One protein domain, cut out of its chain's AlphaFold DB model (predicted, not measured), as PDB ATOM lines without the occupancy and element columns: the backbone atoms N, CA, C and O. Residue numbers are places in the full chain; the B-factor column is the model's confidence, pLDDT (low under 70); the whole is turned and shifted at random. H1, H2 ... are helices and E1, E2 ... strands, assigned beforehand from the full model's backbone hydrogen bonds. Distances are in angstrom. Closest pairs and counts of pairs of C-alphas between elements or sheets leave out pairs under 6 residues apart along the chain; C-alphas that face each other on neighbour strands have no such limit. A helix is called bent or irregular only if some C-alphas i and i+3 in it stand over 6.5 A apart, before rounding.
ATOM      1  N   ARG A 148     163.273  97.822 177.515       61.81
ATOM      2  CA  ARG A 148     162.060  98.198 176.771       61.81
ATOM      3  C   ARG A 148     162.144  97.871 175.275       61.81
ATOM      4  O   ARG A 148     161.127  97.510 174.687       61.81
ATOM      5  N   ARG A 149     163.316  98.029 174.650       64.00
ATOM      6  CA  ARG A 149     163.507  97.750 173.218       64.00
ATOM      7  C   ARG A 149     163.560  96.250 172.955       64.00
ATOM      8  O   ARG A 149     162.896  95.809 172.024       64.00
ATOM      9  N   ASP A 150     164.268  95.494 173.791       63.97
ATOM     10  CA  ASP A 150     164.388  94.036 173.664       63.97
ATOM     11  C   ASP A 150     163.011  93.379 173.784       63.97
ATOM     12  O   ASP A 150     162.617  92.610 172.909       63.97
ATOM     13  N   ARG A 151     162.213  93.787 174.784       63.66
ATOM     14  CA  ARG A 151     160.829  93.319 174.941       63.66
ATOM     15  C   ARG A 151     159.972  93.608 173.705       63.66
ATOM     16  O   ARG A 151     159.235  92.738 173.253       63.66
ATOM     17  N   LYS A 152     160.081  94.813 173.130       62.47
ATOM     18  CA  LYS A 152     159.303  95.209 171.944       62.47
ATOM     19  C   LYS A 152     159.731  94.462 170.676       62.47
ATOM     20  O   LYS A 152     158.878  94.115 169.868       62.47
ATOM     21  N   ALA A 153     161.028  94.232 170.489       60.66
ATOM     22  CA  ALA A 153     161.549  93.540 169.315       60.66
ATOM     23  C   ALA A 153     161.260  92.036 169.347       60.66
ATOM     24  O   ALA A 153     160.859  91.475 168.331       60.66
ATOM     25  N   ILE A 154     161.388  91.411 170.524       61.75
ATOM     26  CA  ILE A 154     161.012  90.010 170.735       61.75
ATOM     27  C   ILE A 154     159.514  89.824 170.490       61.75
ATOM     28  O   ILE A 154     159.150  88.932 169.735       61.75
ATOM     29  N   SER A 155     158.655  90.698 171.034       60.62
ATOM     30  CA  SER A 155     157.216  90.664 170.725       60.62
ATOM     31  C   SER A 155     156.975  90.710 169.213       60.62
ATOM     32  O   SER A 155     156.301  89.840 168.684       60.62
ATOM     33  N   HIS A 156     157.620  91.640 168.498       55.56
ATOM     34  CA  HIS A 156     157.406  91.807 167.061       55.56
ATOM     35  C   HIS A 156     157.846  90.607 166.205       55.56
ATOM     36  O   HIS A 156     157.179  90.292 165.225       55.56
ATOM     37  N   HIS A 157     158.951  89.935 166.551       60.00
ATOM     38  CA  HIS A 157     159.408  88.753 165.808       60.00
ATOM     39  C   HIS A 157     158.441  87.565 165.955       60.00
ATOM     40  O   HIS A 157     158.253  86.814 165.003       60.00
ATOM     41  N   TYR A 158     157.789  87.425 167.113       57.78
ATOM     42  CA  TYR A 158     156.848  86.334 167.389       57.78
ATOM     43  C   TYR A 158     155.368  86.694 167.121       57.78
ATOM     44  O   TYR A 158     154.503  85.834 167.271       57.78
ATOM     45  N   ASP A 159     155.067  87.916 166.657       60.28
ATOM     46  CA  ASP A 159     153.700  88.400 166.366       60.28
ATOM     47  C   ASP A 159     153.022  87.688 165.169       60.28
ATOM     48  O   ASP A 159     151.832  87.890 164.929       60.28
ATOM     49  N   VAL A 160     153.734  86.841 164.408       64.88
ATOM     50  CA  VAL A 160     153.125  85.989 163.357       64.88
ATOM     51  C   VAL A 160     152.215  84.886 163.925       64.88
ATOM     52  O   VAL A 160     151.446  84.291 163.172       64.88
ATOM     53  N   GLY A 161     152.257  84.663 165.246       75.25
ATOM     54  CA  GLY A 161     151.365  83.767 165.981       75.25
ATOM     55  C   GLY A 161     151.888  82.334 166.111       75.25
ATOM     56  O   GLY A 161     152.685  81.861 165.300       75.25
ATOM     57  N   ASN A 162     151.431  81.628 167.151       83.19
ATOM     58  CA  ASN A 162     151.865  80.255 167.443       83.19
ATOM     59  C   ASN A 162     151.489  79.270 166.323       83.19
ATOM     60  O   ASN A 162     152.304  78.412 165.998       83.19
ATOM     61  N   ASP A 163     150.334  79.448 165.676       86.38
ATOM     62  CA  ASP A 163     149.852  78.592 164.580       86.38
ATOM     63  C   ASP A 163     150.845  78.522 163.411       86.38
ATOM     64  O   ASP A 163     151.086  77.459 162.841       86.38
ATOM     65  N   PHE A 164     151.474  79.652 163.063       87.81
ATOM     66  CA  PHE A 164     152.503  79.683 162.024       87.81
ATOM     67  C   PHE A 164     153.721  78.844 162.422       87.81
ATOM     68  O   PHE A 164     154.228  78.057 161.622       87.81
ATOM     69  N   TYR A 165     154.186  78.994 163.662       87.81
ATOM     70  CA  TYR A 165     155.342  78.248 164.146       87.81
ATOM     71  C   TYR A 165     155.040  76.759 164.311       87.81
ATOM     72  O   TYR A 165     155.915  75.952 164.024       87.81
ATOM     73  N   GLU A 166     153.818  76.369 164.669       90.38
ATOM     74  CA  GLU A 166     153.420  74.957 164.703       90.38
ATOM     75  C   GLU A 166     153.531  74.292 163.326       90.38
ATOM     76  O   GLU A 166     154.021  73.165 163.231       90.38
ATOM     77  N   LEU A 167     153.168  74.999 162.247       90.69
ATOM     78  CA  LEU A 167     153.291  74.482 160.879       90.69
ATOM     79  C   LEU A 167     154.744  74.209 160.467       90.69
ATOM     80  O   LEU A 167     154.995  73.283 159.698       90.69
ATOM     81  N   VAL A 168     155.692  75.021 160.943       90.62
ATOM     82  CA  VAL A 168     157.102  74.954 160.516       90.62
ATOM     83  C   VAL A 168     157.963  74.130 161.478       90.62
ATOM     84  O   VAL A 168     158.868  73.423 161.041       90.62
ATOM     85  N   LEU A 169     157.711  74.231 162.784       93.44
ATOM     86  CA  LEU A 169     158.513  73.597 163.835       93.44
ATOM     87  C   LEU A 169     157.980  72.227 164.244       93.44
ATOM     88  O   LEU A 169     158.738  71.436 164.800       93.44
ATOM     89  N   GLY A 170     156.695  71.962 163.999       93.19
ATOM     90  CA  GLY A 170     156.034  70.752 164.455       93.19
ATOM     91  C   GLY A 170     155.796  70.707 165.974       93.19
ATOM     92  O   GLY A 170     155.952  71.711 166.679       93.19
ATOM     93  N   PRO A 171     155.404  69.530 166.502       92.50
ATOM     94  CA  PRO A 171     154.984  69.350 167.896       92.50
ATOM     95  C   PRO A 171     156.018  69.751 168.955       92.50
ATOM     96  O   PRO A 171     155.661  70.111 170.085       92.50
ATOM     97  N   SER A 172     157.313  69.680 168.638       92.31
ATOM     98  CA  SER A 172     158.360  70.073 169.578       92.31
ATOM     99  C   SER A 172     158.300  71.562 169.909       92.31
ATOM    100  O   SER A 172     158.605  71.924 171.050       92.31
ATOM    101  N   MET A 173     157.882  72.419 168.968       95.19
ATOM    102  CA  MET A 173     157.951  73.885 169.065       95.19
ATOM    103  C   MET A 173     159.341  74.385 169.476       95.19
ATOM    104  O   MET A 173     159.494  75.278 170.310       95.19
ATOM    105  N   VAL A 174     160.387  73.763 168.927       95.62
ATOM    106  CA  VAL A 174     161.778  74.133 169.200       95.62
ATOM    107  C   VAL A 174     162.330  74.952 168.040       95.62
ATOM    108  O   VAL A 174     162.733  74.405 167.016       95.62
ATOM    109  N   TYR A 175     162.428  76.271 168.226       93.56
ATOM    110  CA  TYR A 175     163.040  77.168 167.242       93.56
ATOM    111  C   TYR A 175     164.537  77.375 167.507       93.56
ATOM    112  O   TYR A 175     165.007  78.464 167.815       93.56
ATOM    113  N   SER A 176     165.291  76.279 167.446       93.94
ATOM    114  CA  SER A 176     166.753  76.266 167.575       93.94
ATOM    115  C   SER A 176     167.330  75.066 166.824       93.94
ATOM    116  O   SER A 176     166.588  74.129 166.524       93.94
ATOM    117  N   CYS A 177     168.645  75.051 166.595       96.31
ATOM    118  CA  CYS A 177     169.329  73.930 165.947       96.31
ATOM    119  C   CYS A 177     169.006  72.580 166.626       96.31
ATOM    120  O   CYS A 177     169.076  72.468 167.856       96.31
ATOM    121  N   ALA A 178     168.648  71.580 165.814       96.62
ATOM    122  CA  ALA A 178     168.440  70.196 166.233       96.62
ATOM    123  C   ALA A 178     169.776  69.432 166.307       96.62
ATOM    124  O   ALA A 178     170.804  69.906 165.819       96.62
ATOM    125  N   TYR A 179     169.773  68.236 166.895       97.50
ATOM    126  CA  TYR A 179     170.947  67.368 166.957       97.50
ATOM    127  C   TYR A 179     170.638  66.031 166.286       97.50
ATOM    128  O   TYR A 179     169.896  65.214 166.820       97.50
ATOM    129  N   TRP A 180     171.216  65.829 165.105       96.88
ATOM    130  CA  TRP A 180     171.045  64.623 164.298       96.88
ATOM    131  C   TRP A 180     172.081  63.578 164.715       96.88
ATOM    132  O   TRP A 180     173.152  63.470 164.121       96.88
ATOM    133  N   ASP A 181     171.788  62.840 165.784       90.62
ATOM    134  CA  ASP A 181     172.608  61.705 166.230       90.62
ATOM    135  C   ASP A 181     172.573  60.530 165.239       90.62
ATOM    136  O   ASP A 181     173.496  59.714 165.198       90.62
ATOM    137  N   ARG A 182     171.531  60.487 164.405       93.56
ATOM    138  CA  ARG A 182     171.359  59.568 163.288       93.56
ATOM    139  C   ARG A 182     170.925  60.317 162.021       93.56
ATOM    140  O   ARG A 182     170.178  61.291 162.115       93.56
ATOM    141  N   PRO A 183     171.349  59.854 160.832       92.06
ATOM    142  CA  PRO A 183     171.040  60.518 159.566       92.06
ATOM    143  C   PRO A 183     169.579  60.365 159.117       92.06
ATOM    144  O   PRO A 183     169.121  61.144 158.291       92.06
ATOM    145  N   ASP A 184     168.862  59.362 159.626       95.06
ATOM    146  CA  ASP A 184     167.493  59.012 159.232       95.06
ATOM    147  C   ASP A 184     166.425  59.457 160.242       95.06
ATOM    148  O   ASP A 184     165.250  59.138 160.067       95.06
ATOM    149  N   SER A 185     166.823  60.184 161.291       96.06
ATOM    150  CA  SER A 185     165.891  60.725 162.278       96.06
ATOM    151  C   SER A 185     164.879  61.666 161.621       96.06
ATOM    152  O   SER A 185     165.119  62.280 160.583       96.06
ATOM    153  N   THR A 186     163.733  61.821 162.261       96.69
ATOM    154  CA  THR A 186     162.807  62.928 162.024       96.69
ATOM    155  C   THR A 186     163.296  64.192 162.737       96.69
ATOM    156  O   THR A 186     164.122  64.132 163.652       96.69
ATOM    157  N   LEU A 187     162.756  65.361 162.368       96.12
ATOM    158  CA  LEU A 187     163.047  66.612 163.082       96.12
ATOM    159  C   LEU A 187     162.700  66.506 164.576       96.12
ATOM    160  O   LEU A 187     163.459  66.975 165.417       96.12
ATOM    161  N   GLU A 188     161.588  65.854 164.911       96.75
ATOM    162  CA  GLU A 188     161.137  65.667 166.292       96.75
ATOM    163  C   GLU A 188     162.113  64.809 167.107       96.75
ATOM    164  O   GLU A 188     162.466  65.158 168.237       96.75
ATOM    165  N   GLU A 189     162.623  63.728 166.517       97.25
ATOM    166  CA  GLU A 189     163.655  62.897 167.140       97.25
ATOM    167  C   GLU A 189     164.962  63.671 167.320       97.25
ATOM    168  O   GLU A 189     165.542  63.635 168.405       97.25
ATOM    169  N   ALA A 190     165.383  64.441 166.314       98.00
ATOM    170  CA  ALA A 190     166.593  65.255 166.387       98.00
ATOM    171  C   ALA A 190     166.475  66.401 167.411       98.00
ATOM    172  O   ALA A 190     167.443  66.744 168.101       98.00
ATOM    173  N   GLN A 191     165.288  66.997 167.561       98.06
ATOM    174  CA  GLN A 191     165.041  67.995 168.601       98.06
ATOM    175  C   GLN A 191     165.033  67.356 169.987       98.06
ATOM    176  O   GLN A 191     165.679  67.881 170.897       98.06
ATOM    177  N   ARG A 192     164.389  66.194 170.158       97.88
ATOM    178  CA  ARG A 192     164.443  65.430 171.412       97.88
ATOM    179  C   ARG A 192     165.881  65.054 171.774       97.88
ATOM    180  O   ARG A 192     166.279  65.268 172.916       97.88
ATOM    181  N   ALA A 193     166.669  64.567 170.817       98.25
ATOM    182  CA  ALA A 193     168.078  64.232 171.014       98.25
ATOM    183  C   ALA A 193     168.905  65.456 171.439       98.25
ATOM    184  O   ALA A 193     169.773  65.351 172.307       98.25
ATOM    185  N   LYS A 194     168.606  66.644 170.892       98.38
ATOM    186  CA  LYS A 194     169.230  67.902 171.323       98.38
ATOM    187  C   LYS A 194     168.879  68.262 172.763       98.38
ATOM    188  O   LYS A 194     169.775  68.633 173.521       98.38
ATOM    189  N   LEU A 195     167.602  68.189 173.142       98.44
ATOM    190  CA  LEU A 195     167.163  68.494 174.510       98.44
ATOM    191  C   LEU A 195     167.799  67.527 175.520       98.44
ATOM    192  O   LEU A 195     168.341  67.966 176.535       98.44
ATOM    193  N   ASP A 196     167.844  66.238 175.184       98.50
ATOM    194  CA  ASP A 196     168.501  65.217 175.998       98.50
ATOM    195  C   ASP A 196     170.011  65.470 176.129       98.50
ATOM    196  O   ASP A 196     170.566  65.452 177.230       98.50
ATOM    197  N   LEU A 197     170.690  65.795 175.023       98.56
ATOM    198  CA  LEU A 197     172.112  66.143 175.033       98.56
ATOM    199  C   LEU A 197     172.405  67.327 175.967       98.56
ATOM    200  O   LEU A 197     173.416  67.306 176.678       98.56
ATOM    201  N   VAL A 198     171.539  68.346 175.980       98.56
ATOM    202  CA  VAL A 198     171.656  69.491 176.893       98.56
ATOM    203  C   VAL A 198     171.537  69.031 178.348       98.56
ATOM    204  O   VAL A 198     172.435  69.324 179.142       98.56
ATOM    205  N   CYS A 199     170.508  68.247 178.689       98.75
ATOM    206  CA  CYS A 199     170.332  67.689 180.035       98.75
ATOM    207  C   CYS A 199     171.542  66.854 180.490       98.75
ATOM    208  O   CYS A 199     172.048  67.044 181.601       98.75
ATOM    209  N   ARG A 200     172.067  65.975 179.624       98.50
ATOM    210  CA  ARG A 200     173.241  65.140 179.930       98.50
ATOM    211  C   ARG A 200     174.499  65.963 180.170       98.50
ATOM    212  O   ARG A 200     175.240  65.681 181.111       98.50
ATOM    213  N   LYS A 201     174.750  67.001 179.366       98.50
ATOM    214  CA  LYS A 201     175.904  67.900 179.562       98.50
ATOM    215  C   LYS A 201     175.804  68.685 180.873       98.50
ATOM    216  O   LYS A 201     176.799  68.821 181.593       98.50
ATOM    217  N   LEU A 202     174.598  69.130 181.218       98.69
ATOM    218  CA  LEU A 202     174.298  69.738 182.515       98.69
ATOM    219  C   LEU A 202     174.361  68.735 183.679       98.69
ATOM    220  O   LEU A 202     174.399  69.162 184.830       98.69
ATOM    221  N   ALA A 203     174.444  67.431 183.393       98.38
ATOM    222  CA  ALA A 203     174.432  66.340 184.366       98.38
ATOM    223  C   ALA A 203     173.285  66.475 185.376       98.38
ATOM    224  O   ALA A 203     173.498  66.348 186.586       98.38
ATOM    225  N   LEU A 204     172.088  66.760 184.851       98.56
ATOM    226  CA  LEU A 204     170.883  66.927 185.651       98.56
ATOM    227  C   LEU A 204     170.564  65.653 186.436       98.56
ATOM    228  O   LEU A 204     170.703  64.535 185.937       98.56
ATOM    229  N   LYS A 205     170.122  65.844 187.675       98.06
ATOM    230  CA  LYS A 205     169.687  64.796 188.595       98.06
ATOM    231  C   LYS A 205     168.291  65.124 189.129       98.06
ATOM    232  O   LYS A 205     167.995  66.308 189.316       98.06
ATOM    233  N   PRO A 206     167.480  64.108 189.462       98.50
ATOM    234  CA  PRO A 206     166.172  64.322 190.070       98.50
ATOM    235  C   PRO A 206     166.229  65.252 191.287       98.50
ATOM    236  O   PRO A 206     167.136  65.160 192.116       98.50
ATOM    237  N   GLY A 207     165.260  66.162 191.378       97.44
ATOM    238  CA  GLY A 207     165.125  67.143 192.455       97.44
ATOM    239  C   GLY A 207     165.965  68.417 192.308       97.44
ATOM    240  O   GLY A 207     165.748  69.356 193.072       97.44
ATOM    241  N   GLN A 208     166.887  68.492 191.340       98.38
ATOM    242  CA  GLN A 208     167.666  69.711 191.089       98.38
ATOM    243  C   GLN A 208     166.809  70.851 190.526       98.38
ATOM    244  O   GLN A 208     165.781  70.615 189.896       98.38
ATOM    245  N   ARG A 209     167.258  72.092 190.728       98.50
ATOM    246  CA  ARG A 209     166.689  73.319 190.163       98.50
ATOM    247  C   ARG A 209     167.397  73.702 188.865       98.50
ATOM    248  O   ARG A 209     168.591  74.005 188.876       98.50
ATOM    249  N   LEU A 210     166.645  73.747 187.771       98.75
ATOM    250  CA  LEU A 210     167.090  74.214 186.457       98.75
ATOM    251  C   LEU A 210     166.498  75.597 186.162       98.75
ATOM    252  O   LEU A 210     165.293  75.785 186.305       98.75
ATOM    253  N   LEU A 211     167.321  76.537 185.702       98.75
ATOM    254  CA  LEU A 211     166.855  77.767 185.051       98.75
ATOM    255  C   LEU A 211     167.084  77.661 183.542       98.75
ATOM    256  O   LEU A 211     168.204  77.388 183.116       98.75
ATOM    257  N   ASP A 212     166.056  77.929 182.743       98.50
ATOM    258  CA  ASP A 212     166.158  78.035 181.289       98.50
ATOM    259  C   ASP A 212     165.930  79.482 180.838       98.50
ATOM    260  O   ASP A 212     164.834  80.042 180.965       98.50
ATOM    261  N   VAL A 213     166.999  80.108 180.348       96.81
ATOM    262  CA  VAL A 213     167.040  81.513 179.942       96.81
ATOM    263  C   VAL A 213     166.656  81.638 178.474       96.81
ATOM    264  O   VAL A 213     167.390  81.183 177.598       96.81
ATOM    265  N   GLY A 214     165.520  82.287 178.205       94.31
ATOM    266  CA  GLY A 214     164.945  82.330 176.860       94.31
ATOM    267  C   GLY A 214     164.222  81.028 176.520       94.31
ATOM    268  O   GLY A 214     164.453  80.447 175.467       94.31
ATOM    269  N   CYS A 215     163.340  80.567 177.409       96.06
ATOM    270  CA  CYS A 215     162.747  79.225 177.348       96.06
ATOM    271  C   CYS A 215     161.807  78.949 176.157       96.06
ATOM    272  O   CYS A 215     161.336  77.819 175.987       96.06
ATOM    273  N   GLY A 216     161.518  79.959 175.329       93.94
ATOM    274  CA  GLY A 216     160.629  79.847 174.174       93.94
ATOM    275  C   GLY A 216     159.265  79.270 174.559       93.94
ATOM    276  O   GLY A 216     158.666  79.669 175.554       93.94
ATOM    277  N   TRP A 217     158.803  78.275 173.800       96.12
ATOM    278  CA  TRP A 217     157.553  77.541 174.054       96.12
ATOM    279  C   TRP A 217     157.675  76.439 175.126       96.12
ATOM    280  O   TRP A 217     156.825  75.550 175.208       96.12
ATOM    281  N   GLY A 218     158.728  76.476 175.950       97.12
ATOM    282  CA  GLY A 218     158.887  75.639 177.141       97.12
ATOM    283  C   GLY A 218     159.439  74.233 176.894       97.12
ATOM    284  O   GLY A 218     159.488  73.430 177.823       97.12
ATOM    285  N   SER A 219     159.874  73.900 175.679       98.00
ATOM    286  CA  SER A 219     160.257  72.527 175.316       98.00
ATOM    287  C   SER A 219     161.436  71.986 176.133       98.00
ATOM    288  O   SER A 219     161.439  70.812 176.497       98.00
ATOM    289  N   MET A 220     162.417  72.835 176.460       98.44
ATOM    290  CA  MET A 220     163.582  72.451 177.266       98.44
ATOM    291  C   MET A 220     163.201  72.153 178.718       98.44
ATOM    292  O   MET A 220     163.535  71.084 179.227       98.44
ATOM    293  N   VAL A 221     162.458  73.054 179.367       98.50
ATOM    294  CA  VAL A 221     162.009  72.853 180.755       98.50
ATOM    295  C   VAL A 221     161.028  71.690 180.883       98.50
ATOM    296  O   VAL A 221     161.120  70.925 181.838       98.50
ATOM    297  N   LEU A 222     160.151  71.500 179.891       98.31
ATOM    298  CA  LEU A 222     159.225  70.373 179.835       98.31
ATOM    299  C   LEU A 222     159.977  69.041 179.730       98.31
ATOM    300  O   LEU A 222     159.701  68.114 180.490       98.31
ATOM    301  N   HIS A 223     160.948  68.952 178.817       98.56
ATOM    302  CA  HIS A 223     161.772  67.757 178.643       98.56
ATOM    303  C   HIS A 223     162.611  67.458 179.893       98.56
ATOM    304  O   HIS A 223     162.630  66.322 180.361       98.56
ATOM    305  N   ALA A 224     163.260  68.470 180.473       98.69
ATOM    306  CA  ALA A 224     164.068  68.298 181.675       98.69
ATOM    307  C   ALA A 224     163.227  67.822 182.869       98.69
ATOM    308  O   ALA A 224     163.613  66.871 183.547       98.69
ATOM    309  N   ALA A 225     162.072  68.439 183.124       98.56
ATOM    310  CA  ALA A 225     161.204  68.026 184.226       98.56
ATOM    311  C   ALA A 225     160.682  66.597 184.031       98.56
ATOM    312  O   ALA A 225     160.749  65.786 184.952       98.56
ATOM    313  N   ARG A 226     160.233  66.259 182.817       98.12
ATOM    314  CA  ARG A 226     159.677  64.937 182.506       98.12
ATOM    315  C   ARG A 226     160.710  63.813 182.585       98.12
ATOM    316  O   ARG A 226     160.435  62.787 183.197       98.12
ATOM    317  N   GLU A 227     161.865  63.984 181.947       98.38
ATOM    318  CA  GLU A 227     162.836  62.896 181.750       98.38
ATOM    319  C   GLU A 227     163.900  62.844 182.859       98.38
ATOM    320  O   GLU A 227     164.458  61.785 183.137       98.38
ATOM    321  N   TYR A 228     164.179  63.978 183.516       98.56
ATOM    322  CA  TYR A 228     165.230  64.097 184.536       98.56
ATOM    323  C   TYR A 228     164.690  64.435 185.932       98.56
ATOM    324  O   TYR A 228     165.469  64.461 186.886       98.56
ATOM    325  N   GLY A 229     163.382  64.681 186.086       98.25
ATOM    326  CA  GLY A 229     162.746  64.932 187.384       98.25
ATOM    327  C   GLY A 229     163.238  66.203 188.080       98.25
ATOM    328  O   GLY A 229     163.308  66.243 189.312       98.25
ATOM    329  N   VAL A 230     163.669  67.210 187.315       98.50
ATOM    330  CA  VAL A 230     164.122  68.500 187.859       98.50
ATOM    331  C   VAL A 230     162.948  69.445 188.098       98.50
ATOM    332  O   VAL A 230     161.934  69.390 187.405       98.50
ATOM    333  N   ARG A 231     163.120  70.375 189.037       98.56
ATOM    334  CA  ARG A 231     162.259  71.553 189.167       98.56
ATOM    335  C   ARG A 231     162.796  72.641 188.250       98.56
ATOM    336  O   ARG A 231     163.933  73.073 188.428       98.56
ATOM    337  N   ALA A 232     162.020  73.073 187.268       98.50
ATOM    338  CA  ALA A 232     162.493  73.987 186.237       98.50
ATOM    339  C   ALA A 232     161.788  75.345 186.302       98.50
ATOM    340  O   ALA A 232     160.575  75.426 186.474       98.50
ATOM    341  N   VAL A 233     162.550  76.416 186.113       98.69
ATOM    342  CA  VAL A 233     162.039  77.768 185.887       98.69
ATOM    343  C   VAL A 233     162.436  78.173 184.474       98.69
ATOM    344  O   VAL A 233     163.619  78.211 184.151       98.69
ATOM    345  N   GLY A 234     161.459  78.467 183.622       98.31
ATOM    346  CA  GLY A 234     161.680  79.041 182.298       98.31
ATOM    347  C   GLY A 234     161.373  80.533 182.303       98.31
ATOM    348  O   GLY A 234     160.305  80.940 182.765       98.31
ATOM    349  N   VAL A 235     162.280  81.355 181.772       97.44
ATOM    350  CA  VAL A 235     162.045  82.798 181.598       97.44
ATOM    351  C   VAL A 235     161.988  83.166 180.119       97.44
ATOM    352  O   VAL A 235     162.793  82.693 179.314       97.44
ATOM    353  N   THR A 236     161.025  83.999 179.739       93.31
ATOM    354  CA  THR A 236     160.910  84.587 178.395       93.31
ATOM    355  C   THR A 236     160.371  86.015 178.495       93.31
ATOM    356  O   THR A 236     159.713  86.368 179.469       93.31
ATOM    357  N   LEU A 237     160.639  86.850 177.490       89.81
ATOM    358  CA  LEU A 237     160.039  88.185 177.371       89.81
ATOM    359  C   LEU A 237     158.739  88.187 176.550       89.81
ATOM    360  O   LEU A 237     158.050  89.207 176.524       89.81
ATOM    361  N   SER A 238     158.411  87.075 175.882       88.19
ATOM    362  CA  SER A 238     157.207  86.936 175.057       88.19
ATOM    363  C   SER A 238     156.044  86.363 175.868       88.19
ATOM    364  O   SER A 238     156.129  85.257 176.408       88.19
ATOM    365  N   GLU A 239     154.940  87.110 175.938       89.31
ATOM    366  CA  GLU A 239     153.718  86.662 176.616       89.31
ATOM    367  C   GLU A 239     153.045  85.502 175.875       89.31
ATOM    368  O   GLU A 239     152.612  84.549 176.520       89.31
ATOM    369  N   GLU A 240     153.061  85.519 174.540       88.38
ATOM    370  CA  GLU A 240     152.509  84.452 173.696       88.38
ATOM    371  C   GLU A 240     153.245  83.121 173.889       88.38
ATOM    372  O   GLU A 240     152.623  82.072 174.078       88.38
ATOM    373  N   GLN A 241     154.582  83.163 173.922       91.62
ATOM    374  CA  GLN A 241     155.397  81.983 174.216       91.62
ATOM    375  C   GLN A 241     155.127  81.461 175.627       91.62
ATOM    376  O   GLN A 241     154.961  80.257 175.820       91.62
ATOM    377  N   ALA A 242     155.040  82.361 176.613       94.75
ATOM    378  CA  ALA A 242     154.776  81.982 177.993       94.75
ATOM    379  C   ALA A 242     153.388  81.351 178.167       94.75
ATOM    380  O   ALA A 242     153.260  80.344 178.862       94.75
ATOM    381  N   ALA A 243     152.352  81.917 177.542       94.44
ATOM    382  CA  ALA A 243     150.995  81.380 177.584       94.44
ATOM    383  C   ALA A 243     150.943  79.964 176.995       94.44
ATOM    384  O   ALA A 243     150.423  79.041 177.628       94.44
ATOM    385  N   TYR A 244     151.564  79.770 175.833       95.06
ATOM    386  CA  TYR A 244     151.644  78.469 175.183       95.06
ATOM    387  C   TYR A 244     152.449  77.445 175.995       95.06
ATOM    388  O   TYR A 244     151.999  76.316 176.203       95.06
ATOM    389  N   ALA A 245     153.610  77.843 176.519       97.00
ATOM    390  CA  ALA A 245     154.442  76.994 177.366       97.00
ATOM    391  C   ALA A 245     153.684  76.536 178.621       97.00
ATOM    392  O   ALA A 245     153.669  75.344 178.931       97.00
ATOM    393  N   ARG A 246     152.993  77.457 179.312       98.19
ATOM    394  CA  ARG A 246     152.162  77.138 180.486       98.19
ATOM    395  C   ARG A 246     151.074  76.128 180.150       98.19
ATOM    396  O   ARG A 246     150.896  75.177 180.905       98.19
ATOM    397  N   LYS A 247     150.391  76.298 179.011       97.25
ATOM    398  CA  LYS A 247     149.393  75.332 178.539       97.25
ATOM    399  C   LYS A 247     150.015  73.948 178.343       97.25
ATOM    400  O   LYS A 247     149.501  72.983 178.889       97.25
ATOM    401  N   ARG A 248     151.154  73.842 177.651       97.25
ATOM    402  CA  ARG A 248     151.842  72.553 177.439       97.25
ATOM    403  C   ARG A 248     152.270  71.871 178.734       97.25
ATOM    404  O   ARG A 248     152.180  70.654 178.847       97.25
ATOM    405  N   ILE A 249     152.748  72.649 179.699       98.31
ATOM    406  CA  ILE A 249     153.147  72.146 181.017       98.31
ATOM    407  C   ILE A 249     151.930  71.633 181.795       98.31
ATOM    408  O   ILE A 249     152.016  70.576 182.420       98.31
ATOM    409  N   ALA A 250     150.805  72.350 181.728       98.12
ATOM    410  CA  ALA A 250     149.543  71.923 182.325       98.12
ATOM    411  C   ALA A 250     149.000  70.647 181.671       98.12
ATOM    412  O   ALA A 250     148.694  69.692 182.379       98.12
ATOM    413  N   ASP A 251     148.983  70.590 180.337       97.62
ATOM    414  CA  ASP A 251     148.553  69.416 179.567       97.62
ATOM    415  C   ASP A 251     149.423  68.177 179.882       97.62
ATOM    416  O   ASP A 251     148.950  67.044 179.820       97.62
ATOM    417  N   ALA A 252     150.688  68.381 180.268       97.06
ATOM    418  CA  ALA A 252     151.606  67.324 180.695       97.06
ATOM    419  C   ALA A 252     151.533  66.978 182.198       97.06
ATOM    420  O   ALA A 252     152.250  66.080 182.637       97.06
ATOM    421  N   GLY A 253     150.716  67.679 182.994       98.06
ATOM    422  CA  GLY A 253     150.597  67.456 184.440       98.06
ATOM    423  C   GLY A 253     151.848  67.836 185.245       98.06
ATOM    424  O   GLY A 253     152.114  67.243 186.286       98.06
ATOM    425  N   LEU A 254     152.646  68.795 184.758       98.06
ATOM    426  CA  LEU A 254     153.946  69.164 185.341       98.06
ATOM    427  C   LEU A 254     153.948  70.543 186.023       98.06
ATOM    428  O   LEU A 254     155.014  71.096 186.293       98.06
ATOM    429  N   THR A 255     152.775  71.097 186.339       97.25
ATOM    430  CA  THR A 255     152.631  72.432 186.955       97.25
ATOM    431  C   THR A 255     153.305  72.559 188.317       97.25
ATOM    432  O   THR A 255     153.752  73.643 188.670       97.25
ATOM    433  N   ASP A 256     153.440  71.456 189.056       96.81
ATOM    434  CA  ASP A 256     154.111  71.445 190.365       96.81
ATOM    435  C   ASP A 256     155.646  71.421 190.250       96.81
ATOM    436  O   ASP A 256     156.361  71.600 191.239       96.81
ATOM    437  N   GLN A 257     156.169  71.168 189.046       97.25
ATOM    438  CA  GLN A 257     157.601  71.031 188.773       97.25
ATOM    439  C   GLN A 257     158.147  72.141 187.877       97.25
ATOM    440  O   GLN A 257     159.339  72.436 187.963       97.25
ATOM    441  N   VAL A 258     157.314  72.748 187.026       98.56
ATOM    442  CA  VAL A 258     157.755  73.749 186.051       98.56
ATOM    443  C   VAL A 258     157.007  75.064 186.212       98.56
ATOM    444  O   VAL A 258     155.783  75.121 186.119       98.56
ATOM    445  N   GLU A 259     157.769  76.143 186.359       98.25
ATOM    446  CA  GLU A 259     157.268  77.512 186.395       98.25
ATOM    447  C   GLU A 259     157.715  78.278 185.142       98.25
ATOM    448  O   GLU A 259     158.891  78.267 184.786       98.25
ATOM    449  N   ILE A 260     156.790  78.985 184.483       98.44
ATOM    450  CA  ILE A 260     157.100  79.873 183.354       98.44
ATOM    451  C   ILE A 260     156.834  81.323 183.739       98.44
ATOM    452  O   ILE A 260     155.697  81.696 184.064       98.44
ATOM    453  N   ARG A 261     157.862  82.161 183.616       97.75
ATOM    454  CA  ARG A 261     157.823  83.582 183.961       97.75
ATOM    455  C   ARG A 261     157.996  84.444 182.716       97.75
ATOM    456  O   ARG A 261     158.912  84.238 181.921       97.75
ATOM    457  N   VAL A 262     157.132  85.450 182.590       95.81
ATOM    458  CA  VAL A 262     157.365  86.563 181.664       95.81
ATOM    459  C   VAL A 262     158.288  87.535 182.387       95.81
ATOM    460  O   VAL A 262     157.830  88.389 183.143       95.81
ATOM    461  N   GLN A 263     159.590  87.316 182.257       93.56
ATOM    462  CA  GLN A 263     160.604  87.974 183.070       93.56
ATOM    463  C   GLN A 263     161.907  88.094 182.284       93.56
ATOM    464  O   GLN A 263     162.283  87.189 181.536       93.56
ATOM    465  N   ASP A 264     162.610  89.209 182.473       91.81
ATOM    466  CA  ASP A 264     163.965  89.357 181.965       91.81
ATOM    467  C   ASP A 264     164.951  88.559 182.829       91.81
ATOM    468  O   ASP A 264     164.906  88.623 184.058       91.81
ATOM    469  N   TYR A 265     165.884  87.835 182.206       91.81
ATOM    470  CA  TYR A 265     166.886  87.050 182.933       91.81
ATOM    471  C   TYR A 265     167.734  87.907 183.891       91.81
ATOM    472  O   TYR A 265     168.224  87.405 184.903       91.81
ATOM    473  N   ARG A 266     167.887  89.205 183.588       90.81
ATOM    474  CA  ARG A 266     168.602  90.191 184.411       90.81
ATOM    475  C   ARG A 266     167.914  90.456 185.751       90.81
ATOM    476  O   ARG A 266     168.560  90.941 186.676       90.81
ATOM    477  N   GLU A 267     166.628  90.138 185.855       93.50
ATOM    478  CA  GLU A 267     165.773  90.431 187.006       93.50
ATOM    479  C   GLU A 267     165.371  89.170 187.788       93.50
ATOM    480  O   GLU A 267     164.529  89.252 188.681       93.50
ATOM    481  N   VAL A 268     165.951  88.004 187.479       95.56
ATOM    482  CA  VAL A 268     165.674  86.748 188.197       95.56
ATOM    483  C   VAL A 268     166.226  86.837 189.628       95.56
ATOM    484  O   VAL A 268     167.443  86.955 189.798       95.56
ATOM    485  N   PRO A 269     165.374  86.781 190.671       90.31
ATOM    486  CA  PRO A 269     165.804  87.082 192.036       90.31
ATOM    487  C   PRO A 269     166.224  85.842 192.844       90.31
ATOM    488  O   PRO A 269     166.864  85.978 193.882       90.31
ATOM    489  N   ASP A 270     165.851  84.638 192.406       89.69
ATOM    490  CA  ASP A 270     165.706  83.447 193.256       89.69
ATOM    491  C   ASP A 270     166.699  82.315 192.944       89.69
ATOM    492  O   ASP A 270     166.356  81.124 192.929       89.69
ATOM    493  N   GLY A 271     167.963  82.690 192.743       89.75
ATOM    494  CA  GLY A 271     169.079  81.749 192.830       89.75
ATOM    495  C   GLY A 271     169.299  81.218 194.264       89.75
ATOM    496  O   GLY A 271     168.662  81.675 195.211       89.75
ATOM    497  N   PRO A 272     170.219  80.263 194.454       96.31
ATOM    498  CA  PRO A 272     171.014  79.639 193.410       96.31
ATOM    499  C   PRO A 272     170.270  78.487 192.707       96.31
ATOM    500  O   PRO A 272     169.415  77.813 193.290       96.31
ATOM    501  N   TYR A 273     170.631  78.254 191.449       98.56
ATOM    502  CA  TYR A 273     170.212  77.126 190.621       98.56
ATOM    503  C   TYR A 273     171.330  76.079 190.545       98.56
ATOM    504  O   TYR A 273     172.520  76.407 190.603       98.56
ATOM    505  N   ASP A 274     170.954  74.808 190.410       98.69
ATOM    506  CA  ASP A 274     171.902  73.707 190.223       98.69
ATOM    507  C   ASP A 274     172.479  73.696 188.804       98.69
ATOM    508  O   ASP A 274     173.650  73.354 188.602       98.69
ATOM    509  N   ALA A 275     171.655  74.089 187.832       98.69
ATOM    510  CA  ALA A 275     172.014  74.173 186.430       98.69
ATOM    511  C   ALA A 275     171.305  75.339 185.728       98.69
ATOM    512  O   ALA A 275     170.192  75.716 186.100       98.69
ATOM    513  N   ILE A 276     171.942  75.878 184.687       98.69
ATOM    514  CA  ILE A 276     171.363  76.891 183.798       98.69
ATOM    515  C   ILE A 276     171.514  76.442 182.341       98.69
ATOM    516  O   ILE A 276     172.629  76.153 181.899       98.69
ATOM    517  N   SER A 277     170.422  76.430 181.581       98.38
ATOM    518  CA  SER A 277     170.440  76.370 180.117       98.38
ATOM    519  C   SER A 277     170.146  77.744 179.516       98.38
ATOM    520  O   SER A 277     169.353  78.520 180.039       98.38
ATOM    521  N   SER A 278     170.815  78.056 178.410       97.00
ATOM    522  CA  SER A 278     170.535  79.222 177.572       97.00
ATOM    523  C   SER A 278     170.730  78.813 176.120       97.00
ATOM    524  O   SER A 278     171.845  78.469 175.720       97.00
ATOM    525  N   ILE A 279     169.647  78.782 175.344       95.38
ATOM    526  CA  ILE A 279     169.631  78.260 173.973       95.38
ATOM    527  C   ILE A 279     169.100  79.341 173.035       95.38
ATOM    528  O   ILE A 279     167.946  79.730 173.149       95.38
ATOM    529  N   GLY A 280     169.930  79.812 172.101       85.31
ATOM    530  CA  GLY A 280     169.531  80.820 171.111       85.31
ATOM    531  C   GLY A 280     169.274  82.215 171.691       85.31
ATOM    532  O   GLY A 280     168.589  83.023 171.071       85.31
ATOM    533  N   MET A 281     169.754  82.492 172.908       82.19
ATOM    534  CA  MET A 281     169.555  83.780 173.581       82.19
ATOM    535  C   MET A 281     170.772  84.703 173.431       82.19
ATOM    536  O   MET A 281     170.624  85.913 173.267       82.19
ATOM    537  N   ALA A 282     171.989  84.152 173.467       77.44
ATOM    538  CA  ALA A 282     173.222  84.940 173.520       77.44
ATOM    539  C   ALA A 282     173.425  85.820 172.269       77.44
ATOM    540  O   ALA A 282     173.998  86.907 172.352       77.44
ATOM    541  N   GLU A 283     172.861  85.405 171.135       74.56
ATOM    542  CA  GLU A 283     172.792  86.135 169.869       74.56
ATOM    543  C   GLU A 283     172.084  87.493 170.005       74.56
ATOM    544  O   GLU A 283     172.398  88.442 169.284       74.56
ATOM    545  N   HIS A 284     171.158  87.612 170.958       70.56
ATOM    546  CA  HIS A 284     170.361  88.816 171.192       70.56
ATOM    547  C   HIS A 284     170.965  89.766 172.241       70.56
ATOM    548  O   HIS A 284     170.515  90.906 172.366       70.56
ATOM    549  N   VAL A 285     172.005  89.339 172.967       67.38
ATOM    550  CA  VAL A 285     172.685  90.151 173.997       67.38
ATOM    551  C   VAL A 285     173.584  91.223 173.370       67.38
ATOM    552  O   VAL A 285     173.718  92.322 173.912       67.38
ATOM    553  N   GLY A 286     174.188  90.909 172.219       64.31
ATOM    554  CA  GLY A 286     175.199  91.740 171.566       64.31
ATOM    555  C   GLY A 286     176.569  91.678 172.262       64.31
ATOM    556  O   GLY A 286     176.680  91.476 173.472       64.31
ATOM    557  N   ALA A 287     177.648  91.878 171.495       62.28
ATOM    558  CA  ALA A 287     179.027  91.695 171.975       62.28
ATOM    559  C   ALA A 287     179.384  92.570 173.193       62.28
ATOM    560  O   ALA A 287     180.115  92.138 174.081       62.28
ATOM    561  N   VAL A 288     178.820  93.781 173.274       60.50
ATOM    562  CA  VAL A 288     179.115  94.761 174.336       60.50
ATOM    563  C   VAL A 288     178.656  94.285 175.719       60.50
ATOM    564  O   VAL A 288     179.258  94.654 176.723       60.50
ATOM    565  N   ARG A 289     177.606  93.457 175.797       74.00
ATOM    566  CA  ARG A 289     176.996  93.046 177.075       74.00
ATOM    567  C   ARG A 289     177.267  91.598 177.455       74.00
ATOM    568  O   ARG A 289     176.717  91.103 178.434       74.00
ATOM    569  N   TYR A 290     178.146  90.917 176.726       81.69
ATOM    570  CA  TYR A 290     178.400  89.499 176.955       81.69
ATOM    571  C   TYR A 290     179.007  89.221 178.342       81.69
ATOM    572  O   TYR A 290     178.643  88.243 178.990       81.69
ATOM    573  N   ALA A 291     179.883  90.107 178.835       86.31
ATOM    574  CA  ALA A 291     180.461  90.002 180.179       86.31
ATOM    575  C   ALA A 291     179.418  90.207 181.293       86.31
ATOM    576  O   ALA A 291     179.442  89.512 182.305       86.31
ATOM    577  N   GLU A 292     178.477  91.136 181.100       88.81
ATOM    578  CA  GLU A 292     177.355  91.344 182.021       88.81
ATOM    579  C   GLU A 292     176.453  90.104 182.051       88.81
ATOM    580  O   GLU A 292     176.110  89.597 183.118       88.81
ATOM    581  N   TYR A 293     176.126  89.573 180.872       90.25
ATOM    582  CA  TYR A 293     175.338  88.359 180.718       90.25
ATOM    583  C   TYR A 293     175.946  87.164 181.466       90.25
ATOM    584  O   TYR A 293     175.269  86.548 182.293       90.25
ATOM    585  N   THR A 294     177.229  86.862 181.248       92.19
ATOM    586  CA  THR A 294     177.887  85.739 181.931       92.19
ATOM    587  C   THR A 294     178.015  85.973 183.436       92.19
ATOM    588  O   THR A 294     177.822  85.030 184.204       92.19
ATOM    589  N   ALA A 295     178.264  87.209 183.880       93.50
ATOM    590  CA  ALA A 295     178.333  87.551 185.301       93.50
ATOM    591  C   ALA A 295     176.989  87.346 186.025       93.50
ATOM    592  O   ALA A 295     176.965  86.836 187.148       93.50
ATOM    593  N   ILE A 296     175.872  87.705 185.385       94.56
ATOM    594  CA  ILE A 296     174.524  87.481 185.925       94.56
ATOM    595  C   ILE A 296     174.253  85.985 186.066       94.56
ATOM    596  O   ILE A 296     173.889  85.533 187.151       94.56
ATOM    597  N   LEU A 297     174.482  85.199 185.011       95.50
ATOM    598  CA  LEU A 297     174.225  83.760 185.072       95.50
ATOM    599  C   LEU A 297     175.139  83.046 186.073       95.50
ATOM    600  O   LEU A 297     174.689  82.156 186.790       95.50
ATOM    601  N   HIS A 298     176.396  83.473 186.183       95.75
ATOM    602  CA  HIS A 298     177.316  82.948 187.186       95.75
ATOM    603  C   HIS A 298     176.822  83.209 188.617       95.75
ATOM    604  O   HIS A 298     176.873  82.310 189.450       95.75
ATOM    605  N   ARG A 299     176.286  84.403 188.910       96.00
ATOM    606  CA  ARG A 299     175.697  84.722 190.226       96.00
ATOM    607  C   ARG A 299     174.455  83.893 190.559       96.00
ATOM    608  O   ARG A 299     174.164  83.694 191.734       96.00
ATOM    609  N   LEU A 300     173.710  83.463 189.545       97.44
ATOM    610  CA  LEU A 300     172.521  82.630 189.710       97.44
ATOM    611  C   LEU A 300     172.865  81.151 189.918       97.44
ATOM    612  O   LEU A 300     172.000  80.395 190.350       97.44
ATOM    613  N   LEU A 301     174.097  80.723 189.643       97.94
ATOM    614  CA  LEU A 301     174.541  79.352 189.870       97.94
ATOM    615  C   LEU A 301     175.002  79.129 191.310       97.94
ATOM    616  O   LEU A 301     175.703  79.949 191.903       97.94
ATOM    617  N   ARG A 302     174.691  77.952 191.855       97.81
ATOM    618  CA  ARG A 302     175.362  77.470 193.067       97.81
ATOM    619  C   ARG A 302     176.843  77.173 192.779       97.81
ATOM    620  O   ARG A 302     177.180  76.819 191.644       97.81
ATOM    621  N   PRO A 303     177.723  77.179 193.794       97.44
ATOM    622  CA  PRO A 303     179.075  76.643 193.650       97.44
ATOM    623  C   PRO A 303     179.067  75.213 193.085       97.44
ATOM    624  O   PRO A 303     178.360  74.336 193.583       97.44
ATOM    625  N   GLY A 304     179.827  74.980 192.011       96.12
ATOM    626  CA  GLY A 304     179.866  73.693 191.300       96.12
ATOM    627  C   GLY A 304     178.650  73.401 190.407       96.12
ATOM    628  O   GLY A 304     178.573  72.315 189.828       96.12
ATOM    629  N   GLY A 305     177.703  74.338 190.290       97.69
ATOM    630  CA  GLY A 305     176.622  74.280 189.311       97.69
ATOM    631  C   GLY A 305     177.141  74.395 187.875       97.69
ATOM    632  O   GLY A 305     178.272  74.828 187.636       97.69
ATOM    633  N   ARG A 306     176.325  73.974 186.906       98.38
ATOM    634  CA  ARG A 306     176.720  73.927 185.489       98.38
ATOM    635  C   ARG A 306     175.877  74.862 184.639       98.38
ATOM    636  O   ARG A 306     174.660  74.895 184.770       98.38
ATOM    637  N   LEU A 307     176.528  75.567 183.722       97.81
ATOM    638  CA  LEU A 307     175.870  76.370 182.701       97.81
ATOM    639  C   LEU A 307     176.159  75.794 181.322       97.81
ATOM    640  O   LEU A 307     177.306  75.481 181.001       97.81
ATOM    641  N   LEU A 308     175.120  75.693 180.500       98.06
ATOM    642  CA  LEU A 308     175.229  75.385 179.083       98.06
ATOM    643  C   LEU A 308     174.672  76.555 178.281       98.06
ATOM    644  O   LEU A 308     173.471  76.818 178.306       98.06
ATOM    645  N   ASN A 309     175.557  77.219 177.539       95.94
ATOM    646  CA  ASN A 309     175.185  78.223 176.552       95.94
ATOM    647  C   ASN A 309     175.305  77.633 175.143       95.94
ATOM    648  O   ASN A 309     176.390  77.215 174.735       95.94
ATOM    649  N   HIS A 310     174.196  77.601 174.413       95.06
ATOM    650  CA  HIS A 310     174.112  77.158 173.029       95.06
ATOM    651  C   HIS A 310     173.749  78.359 172.160       95.06
ATOM    652  O   HIS A 310     172.669  78.924 172.312       95.06
ATOM    653  N   GLN A 311     174.666  78.741 171.274       90.12
ATOM    654  CA  GLN A 311     174.532  79.922 170.427       90.12
ATOM    655  C   GLN A 311     175.098  79.665 169.033       90.12
ATOM    656  O   GLN A 311     176.038  78.879 168.866       90.12
TER     657      GLN A 311
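Overview. This is residues 148 to 311 of the 345 residues of an uncharacterized protein of Streptomyces violaceusniger (UniProt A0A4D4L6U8). A twisted sheet of five parallel strands forms the core, with H3, H4 and H5 covering one face and H6 alone over E4 and E5 on the other. H1 and H2 lie off the sheet, beyond the end at which its strands finish, and the long link after H2 leads to H3. The printed part has 164 residues with six named helices and five named strands, in the order H1 H2 H3 E1 H4 E2 H5 E3 E4 H6 E5. The sheet's order is E3 E2 E1 E4 E5, and the class is mixed, helices and strands. The whole is compact, with a radius of gyration of the C-alphas of 15.1 A and spans of 39 by 37 by 32 A.

Along the chain. Find C-alpha 148 at (162.060, 98.198, 176.771); from there H1 runs through residues 148 to 158, 16.0 A long. H2 follows at residues 162 to 169. Residues 170 to 186 hold no named element; then look for C-alpha 187 at (163.047, 66.612, 163.082), where H3, residues 187 to 202, begins its 22.7 A. Next come E1, residues 209 to 213, H4, residues 219 to 228, and E2, residues 231 to 236, 17.0 A. Read on through H5, residues 239 to 251, 18.2 A, to E3, residues 258 to 262. E4 takes residues 273 to 279 and measures 16.7 A. H6, residues 287 to 300, spans 21.0 A and is irregular, with C-alphas 288 and 291 7.7 A apart. E5, residues 301 to 310, bends by 120 degrees at residue 304 and ends with C-alpha 310 at (174.112, 77.158, 173.029).

Arrangement. Start at the sheet, where E3 and E5 are the edge strands. Between E3 and E2, N 234 and O 259 are within hydrogen-bond range at 2.8 A. Between E2 and E1, look at N 212 and O 233, 2.8 A. E1 and E4 have N 213 and O 277 at 2.9 A, and E4 and E5 have N 310 and O 278 at 2.8 A. Three strand-helix-strand units, each two parallel neighbour strands joined through a helix, have right-handed crossovers: E1, H4, E2; E2, H5, E3; and E4, H6, E5. H4 lies over E2 and E1 at a height over the sheet of 8.8 A; its closest C-alpha pair with E2 is Val 221 and Ala 232, 5.6 A. H5 lies over E3, with the C-alphas of Ala 242 and Ile 260 closest at 6.2 A. H3, on the same face, lies over E4 and E5; on the local plane it stands at 32 degrees to E4, only just slantwise to the strands. H3 touches H4 with residues 195 to 199 alone, the C-alphas of Leu 195 and Met 220 being closest at 6.0 A. H6, on the opposite face, runs along the strands at 11 degrees to E4 on the local plane. H2 and H5 only just touch, with 3 pairs of C-alphas within 8 A, the closest being Asn 162 and Glu 240 at 7.6 A. H1 and H5 are close but not clearly touching: the closest C-alphas, those of Tyr 158 and Glu 240, are 7.9 A apart. In H1, H2, H3, H4 and H5 every O i to N i+4 pair is within hydrogen-bond range; in H6 8 of 10 are.

Size, cuts and confidence. The two C-alphas farthest apart are those of Arg 148 and Asp 184, 43.3 A. The printed part has no cut. The link from H2 to H3, 17 residues, is the long one. Check the B-factor column: the mean pLDDT of the printed part is 91.3, and residues 148 to 160 and 285 to 288 are under 70.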